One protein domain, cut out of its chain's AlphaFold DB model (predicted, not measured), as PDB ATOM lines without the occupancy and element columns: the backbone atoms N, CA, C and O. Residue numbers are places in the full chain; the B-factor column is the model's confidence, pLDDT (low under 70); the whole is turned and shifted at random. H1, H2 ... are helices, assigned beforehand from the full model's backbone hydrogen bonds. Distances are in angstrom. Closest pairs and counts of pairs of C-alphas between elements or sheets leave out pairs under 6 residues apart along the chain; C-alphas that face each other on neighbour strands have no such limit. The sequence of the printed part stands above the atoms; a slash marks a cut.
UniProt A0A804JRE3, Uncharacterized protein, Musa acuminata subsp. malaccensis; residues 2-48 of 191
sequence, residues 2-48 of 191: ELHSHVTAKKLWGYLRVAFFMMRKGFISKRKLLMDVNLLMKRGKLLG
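This is residues 2 to 48 of the 191 residues of an uncharacterized protein of Musa acuminata subsp. malaccensis (UniProt A0A804JRE3). Going from Glu 2, you find two helices that make an open, flat V: the long arm H1, a tight corner at residues 26 to 29, then the shorter arm H2, with a tail at residues 44 to 48. The 47 printed residues hold two named helices, H1 then H2, and no named strand; the class is all helix. The whole is extended, with a radius of gyration of the C-alphas of 15.5 A and spans of 41 by 31 by 7 A.

H1, residues 4 to 25, and H2, residues 30 to 43, are joined by a tight link of 4 residues. They are apart, but only just: their closest C-alphas are 8.1 A from each other. In both, each O i to N i+4 pair is within hydrogen-bond range. Residues 2 to 18 and 34 to 48 stand free.

Find C-alpha 4 at (-201.559, -27.571, 54.508); from there H1 runs 31.9 A to C-alpha 25. H2 runs 19.4 A from C-alpha 30 at (-191.788, -32.598, 20.705) to C-alpha 43 at (-185.048, -49.086, 28.490).

The C-alphas farthest apart, those of Glu 2 and Arg 31, are 41.5 A apart. The printed part has no cut. Look for pLDDT under 70 at residues 2 to 7, 27 to 28 and 43 to 48.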
ATOM      1  N   GLU A   2    -205.265 -31.128  58.265       51.78
ATOM      2  CA  GLU A   2    -205.793 -31.070  56.872       51.78
ATOM      3  C   GLU A   2    -205.796 -29.706  56.160       51.78
ATOM      4  O   GLU A   2    -206.417 -29.564  55.115       51.78
ATOM      5  N   LEU A   3    -205.080 -28.691  56.658       54.62
ATOM      6  CA  LEU A   3    -205.093 -27.356  56.027       54.62
ATOM      7  C   LEU A   3    -203.852 -27.028  55.179       54.62
ATOM      8  O   LEU A   3    -203.877 -26.094  54.379       54.62
ATOM      9  N   HIS A   4    -202.780 -27.817  55.282       54.47
ATOM     10  CA  HIS A   4    -201.559 -27.571  54.508       54.47
ATOM     11  C   HIS A   4    -201.643 -28.054  53.053       54.47
ATOM     12  O   HIS A   4    -200.940 -27.501  52.208       54.47
ATOM     13  N   SER A   5    -202.522 -29.013  52.728       61.75
ATOM     14  CA  SER A   5    -202.620 -29.590  51.375       61.75
ATOM     15  C   SER A   5    -203.175 -28.601  50.348       61.75
ATOM     16  O   SER A   5    -202.711 -28.554  49.217       61.75
ATOM     17  N   HIS A   6    -204.135 -27.756  50.733       65.25
ATOM     18  CA  HIS A   6    -204.761 -26.816  49.803       65.25
ATOM     19  C   HIS A   6    -203.819 -25.659  49.429       65.25
ATOM     20  O   HIS A   6    -203.826 -25.168  48.298       65.25
ATOM     21  N   VAL A   7    -202.957 -25.246  50.363       68.62
ATOM     22  CA  VAL A   7    -201.944 -24.205  50.129       68.62
ATOM     23  C   VAL A   7    -200.793 -24.744  49.278       68.62
ATOM     24  O   VAL A   7    -200.325 -24.052  48.371       68.62
ATOM     25  N   THR A   8    -200.359 -25.985  49.509       70.25
ATOM     26  CA  THR A   8    -199.352 -26.643  48.663       70.25
ATOM     27  C   THR A   8    -199.908 -27.007  47.286       70.25
ATOM     28  O   THR A   8    -199.197 -26.833  46.298       70.25
ATOM     29  N   ALA A   9    -201.185 -27.384  47.177       77.12
ATOM     30  CA  ALA A   9    -201.858 -27.679  45.908       77.12
ATOM     31  C   ALA A   9    -201.927 -26.459  44.981       77.12
ATOM     32  O   ALA A   9    -201.671 -26.579  43.783       77.12
ATOM     33  N   LYS A  10    -202.198 -25.263  45.520       79.44
ATOM     34  CA  LYS A  10    -202.192 -24.021  44.726       79.44
ATOM     35  C   LYS A  10    -200.808 -23.690  44.170       79.44
ATOM     36  O   LYS A  10    -200.697 -23.233  43.034       79.44
ATOM     37  N   LYS A  11    -199.753 -23.960  44.942       83.19
ATOM     38  CA  LYS A  11    -198.364 -23.802  44.483       83.19
ATOM     39  C   LYS A  11    -198.021 -24.829  43.402       83.19
ATOM     40  O   LYS A  11    -197.496 -24.461  42.356       83.19
ATOM     41  N   LEU A  12    -198.402 -26.090  43.611       89.88
ATOM     42  CA  LEU A  12    -198.253 -27.181  42.640       89.88
ATOM     43  C   LEU A  12    -198.978 -26.900  41.320       89.88
ATOM     44  O   LEU A  12    -198.424 -27.143  40.251       89.88
ATOM     45  N   TRP A  13    -200.173 -26.316  41.381       90.81
ATOM     46  CA  TRP A  13    -200.927 -25.904  40.199       90.81
ATOM     47  C   TRP A  13    -200.212 -24.810  39.393       90.81
ATOM     48  O   TRP A  13    -200.247 -24.824  38.161       90.81
ATOM     49  N   GLY A  14    -199.521 -23.893  40.076       91.06
ATOM     50  CA  GLY A  14    -198.651 -22.902  39.443       91.06
ATOM     51  C   GLY A  14    -197.517 -23.559  38.654       91.06
ATOM     52  O   GLY A  14    -197.371 -23.291  37.462       91.06
ATOM     53  N   TYR A  15    -196.778 -24.483  39.276       91.31
ATOM     54  CA  TYR A  15    -195.708 -25.233  38.604       91.31
ATOM     55  C   TYR A  15    -196.222 -26.066  37.425       91.31
ATOM     56  O   TYR A  15    -195.619 -26.049  36.352       91.31
ATOM     57  N   LEU A  16    -197.366 -26.739  37.584       92.38
ATOM     58  CA  LEU A  16    -197.989 -27.521  36.516       92.38
ATOM     59  C   LEU A  16    -198.379 -26.638  35.325       92.38
ATOM     60  O   LEU A  16    -198.144 -27.010  34.175       92.38
ATOM     61  N   ARG A  17    -198.924 -25.442  35.587       91.00
ATOM     62  CA  ARG A  17    -199.216 -24.453  34.541       91.00
ATOM     63  C   ARG A  17    -197.951 -24.008  33.820       91.00
ATOM     64  O   ARG A  17    -197.957 -23.996  32.594       91.00
ATOM     65  N   VAL A  18    -196.884 -23.672  34.543       89.69
ATOM     66  CA  VAL A  18    -195.606 -23.258  33.937       89.69
ATOM     67  C   VAL A  18    -195.042 -24.375  33.055       89.69
ATOM     68  O   VAL A  18    -194.751 -24.129  31.886       89.69
ATOM     69  N   ALA A  19    -194.993 -25.613  33.553       88.38
ATOM     70  CA  ALA A  19    -194.549 -26.770  32.774       88.38
ATOM     71  C   ALA A  19    -195.410 -26.981  31.513       88.38
ATOM     72  O   ALA A  19    -194.881 -27.199  30.421       88.38
ATOM     73  N   PHE A  20    -196.735 -26.849  31.628       87.50
ATOM     74  CA  PHE A  20    -197.651 -26.937  30.489       87.50
ATOM     75  C   PHE A  20    -197.416 -25.832  29.455       87.50
ATOM     76  O   PHE A  20    -197.398 -26.106  28.252       87.50
ATOM     77  N   PHE A  21    -197.187 -24.594  29.895       88.12
ATOM     78  CA  PHE A  21    -196.853 -23.491  28.997       88.12
ATOM     79  C   PHE A  21    -195.505 -23.704  28.305       88.12
ATOM     80  O   PHE A  21    -195.414 -23.437  27.107       88.12
ATOM     81  N   MET A  22    -194.495 -24.250  28.990       84.31
ATOM     82  CA  MET A  22    -193.207 -24.588  28.371       84.31
ATOM     83  C   MET A  22    -193.342 -25.686  27.305       84.31
ATOM     84  O   MET A  22    -192.765 -25.567  26.222       84.31
ATOM     85  N   MET A  23    -194.178 -26.699  27.557       80.50
ATOM     86  CA  MET A  23    -194.496 -27.751  26.582       80.50
ATOM     87  C   MET A  23    -195.310 -27.228  25.387       80.50
ATOM     88  O   MET A  23    -195.056 -27.619  24.247       80.50
ATOM     89  N   ARG A  24    -196.285 -26.334  25.617       80.44
ATOM     90  CA  ARG A  24    -197.166 -25.797  24.563       80.44
ATOM     91  C   ARG A  24    -196.486 -24.728  23.707       80.44
ATOM     92  O   ARG A  24    -196.729 -24.688  22.505       80.44
ATOM     93  N   LYS A  25    -195.644 -23.882  24.312       80.50
ATOM     94  CA  LYS A  25    -194.893 -22.814  23.631       80.50
ATOM     95  C   LYS A  25    -193.651 -23.336  22.894       80.50
ATOM     96  O   LYS A  25    -193.056 -22.597  22.124       80.50
ATOM     97  N   GLY A  26    -193.319 -24.621  23.055       70.25
ATOM     98  CA  GLY A  26    -192.324 -25.305  22.229       70.25
ATOM     99  C   GLY A  26    -190.881 -25.161  22.708       70.25
ATOM    100  O   GLY A  26    -189.977 -25.505  21.956       70.25
ATOM    101  N   PHE A  27    -190.655 -24.731  23.955       67.00
ATOM    102  CA  PHE A  27    -189.312 -24.682  24.553       67.00
ATOM    103  C   PHE A  27    -188.658 -26.066  24.653       67.00
ATOM    104  O   PHE A  27    -187.444 -26.182  24.774       67.00
ATOM    105  N   ILE A  28    -189.463 -27.127  24.575       63.91
ATOM    106  CA  ILE A  28    -188.991 -28.502  24.529       63.91
ATOM    107  C   ILE A  28    -189.497 -29.112  23.223       63.91
ATOM    108  O   ILE A  28    -190.703 -29.261  23.009       63.91
ATOM    109  N   SER A  29    -188.570 -29.443  22.322       75.62
ATOM    110  CA  SER A  29    -188.887 -30.086  21.045       75.62
ATOM    111  C   SER A  29    -189.728 -31.340  21.286       75.62
ATOM    112  O   SER A  29    -189.308 -32.256  21.996       75.62
ATOM    113  N   LYS A  30    -190.905 -31.418  20.649       71.00
ATOM    114  CA  LYS A  30    -191.788 -32.598  20.705       71.00
ATOM    115  C   LYS A  30    -191.041 -33.885  20.343       71.00
ATOM    116  O   LYS A  30    -191.323 -34.936  20.904       71.00
ATOM    117  N   ARG A  31    -190.063 -33.790  19.431       76.62
ATOM    118  CA  ARG A  31    -189.215 -34.918  19.026       76.62
ATOM    119  C   ARG A  31    -188.246 -35.327  20.139       76.62
ATOM    120  O   ARG A  31    -188.029 -36.517  20.307       76.62
ATOM    121  N   LYS A  32    -187.724 -34.367  20.915       78.06
ATOM    122  CA  LYS A  32    -186.831 -34.616  22.059       78.06
ATOM    123  C   LYS A  32    -187.573 -35.306  23.205       78.06
ATOM    124  O   LYS A  32    -187.144 -36.371  23.626       78.06
ATOM    125  N   LEU A  33    -188.751 -34.803  23.596       79.62
ATOM    126  CA  LEU A  33    -189.590 -35.488  24.594       79.62
ATOM    127  C   LEU A  33    -190.015 -36.881  24.139       79.62
ATOM    128  O   LEU A  33    -189.953 -37.826  24.916       79.62
ATOM    129  N   LEU A  34    -190.437 -37.029  22.882       83.19
ATOM    130  CA  LEU A  34    -190.855 -38.328  22.367       83.19
ATOM    131  C   LEU A  34    -189.680 -39.309  22.293       83.19
ATOM    132  O   LEU A  34    -189.863 -40.483  22.596       83.19
ATOM    133  N   MET A  35    -188.476 -38.845  21.944       82.06
ATOM    134  CA  MET A  35    -187.267 -39.667  21.946       82.06
ATOM    135  C   MET A  35    -186.885 -40.104  23.362       82.06
ATOM    136  O   MET A  35    -186.629 -41.289  23.557       82.06
ATOM    137  N   ASP A  36    -186.926 -39.198  24.340       79.94
ATOM    138  CA  ASP A  36    -186.606 -39.501  25.739       79.94
ATOM    139  C   ASP A  36    -187.645 -40.432  26.373       79.94
ATOM    140  O   ASP A  36    -187.279 -41.390  27.048       79.94
ATOM    141  N   VAL A  37    -188.939 -40.232  26.099       83.19
ATOM    142  CA  VAL A  37    -190.012 -41.139  26.546       83.19
ATOM    143  C   VAL A  37    -189.888 -42.502  25.869       83.19
ATOM    144  O   VAL A  37    -190.022 -43.526  26.530       83.19
ATOM    145  N   ASN A  38    -189.584 -42.550  24.572       82.00
ATOM    146  CA  ASN A  38    -189.370 -43.803  23.849       82.00
ATOM    147  C   ASN A  38    -188.120 -44.534  24.360       82.00
ATOM    148  O   ASN A  38    -188.138 -45.754  24.496       82.00
ATOM    149  N   LEU A  39    -187.052 -43.804  24.688       79.62
ATOM    150  CA  LEU A  39    -185.847 -44.351  25.307       79.62
ATOM    151  C   LEU A  39    -186.148 -44.865  26.718       79.62
ATOM    152  O   LEU A  39    -185.753 -45.980  27.050       79.62
ATOM    153  N   LEU A  40    -186.910 -44.117  27.516       78.81
ATOM    154  CA  LEU A  40    -187.327 -44.509  28.861       78.81
ATOM    155  C   LEU A  40    -188.283 -45.710  28.841       78.81
ATOM    156  O   LEU A  40    -188.141 -46.599  29.668       78.81
ATOM    157  N   MET A  41    -189.211 -45.801  27.888       74.75
ATOM    158  CA  MET A  41    -190.117 -46.947  27.739       74.75
ATOM    159  C   MET A  41    -189.395 -48.181  27.185       74.75
ATOM    160  O   MET A  41    -189.606 -49.289  27.678       74.75
ATOM    161  N   LYS A  42    -188.489 -48.014  26.213       77.06
ATOM    162  CA  LYS A  42    -187.693 -49.124  25.655       77.06
ATOM    163  C   LYS A  42    -186.634 -49.640  26.633       77.06
ATOM    164  O   LYS A  42    -186.336 -50.834  26.625       77.06
ATOM    165  N   ARG A  43    -186.092 -48.771  27.492       65.75
ATOM    166  CA  ARG A  43    -185.048 -49.086  28.490       65.75
ATOM    167  C   ARG A  43    -185.598 -49.248  29.922       65.75
ATOM    168  O   ARG A  43    -184.870 -49.657  30.822       65.75
ATOM    169  N   GLY A  44    -186.893 -49.012  30.131       66.25
ATOM    170  CA  GLY A  44    -187.578 -48.975  31.433       66.25
ATOM    171  C   GLY A  44    -187.757 -50.319  32.141       66.25
ATOM    172  O   GLY A  44    -188.189 -50.350  33.291       66.25
ATOM    173  N   LYS A  45    -187.348 -51.432  31.519       62.47
ATOM    174  CA  LYS A  45    -187.321 -52.768  32.150       62.47
ATOM    175  C   LYS A  45    -186.426 -52.836  33.404       62.47
ATOM    176  O   LYS A  45    -186.550 -53.777  34.183       62.47
ATOM    177  N   LEU A  46    -185.555 -51.842  33.612       55.66
ATOM    178  CA  LEU A  46    -184.668 -51.723  34.775       55.66
ATOM    179  C   LEU A  46    -185.201 -50.793  35.882       55.66
ATOM    180  O   LEU A  46    -184.895 -51.022  37.047       55.66
ATOM    181  N   LEU A  47    -186.035 -49.798  35.556       53.91
ATOM    182  CA  LEU A  47    -186.505 -48.791  36.525       53.91
ATOM    183  C   LEU A  47    -187.792 -49.206  37.266       53.91
ATOM    184  O   LEU A  47    -188.092 -48.680  38.334       53.91
ATOM    185  N   GLY A  48    -188.527 -50.201  36.757       57.50
ATOM    186  CA  GLY A  48    -189.694 -50.755  37.459       57.50
ATOM    187  C   GLY A  48    -189.347 -51.488  38.763       57.50
ATOM    188  O   GLY A  48    -190.184 -51.582  39.654       57.50
TER     189      GLY A  48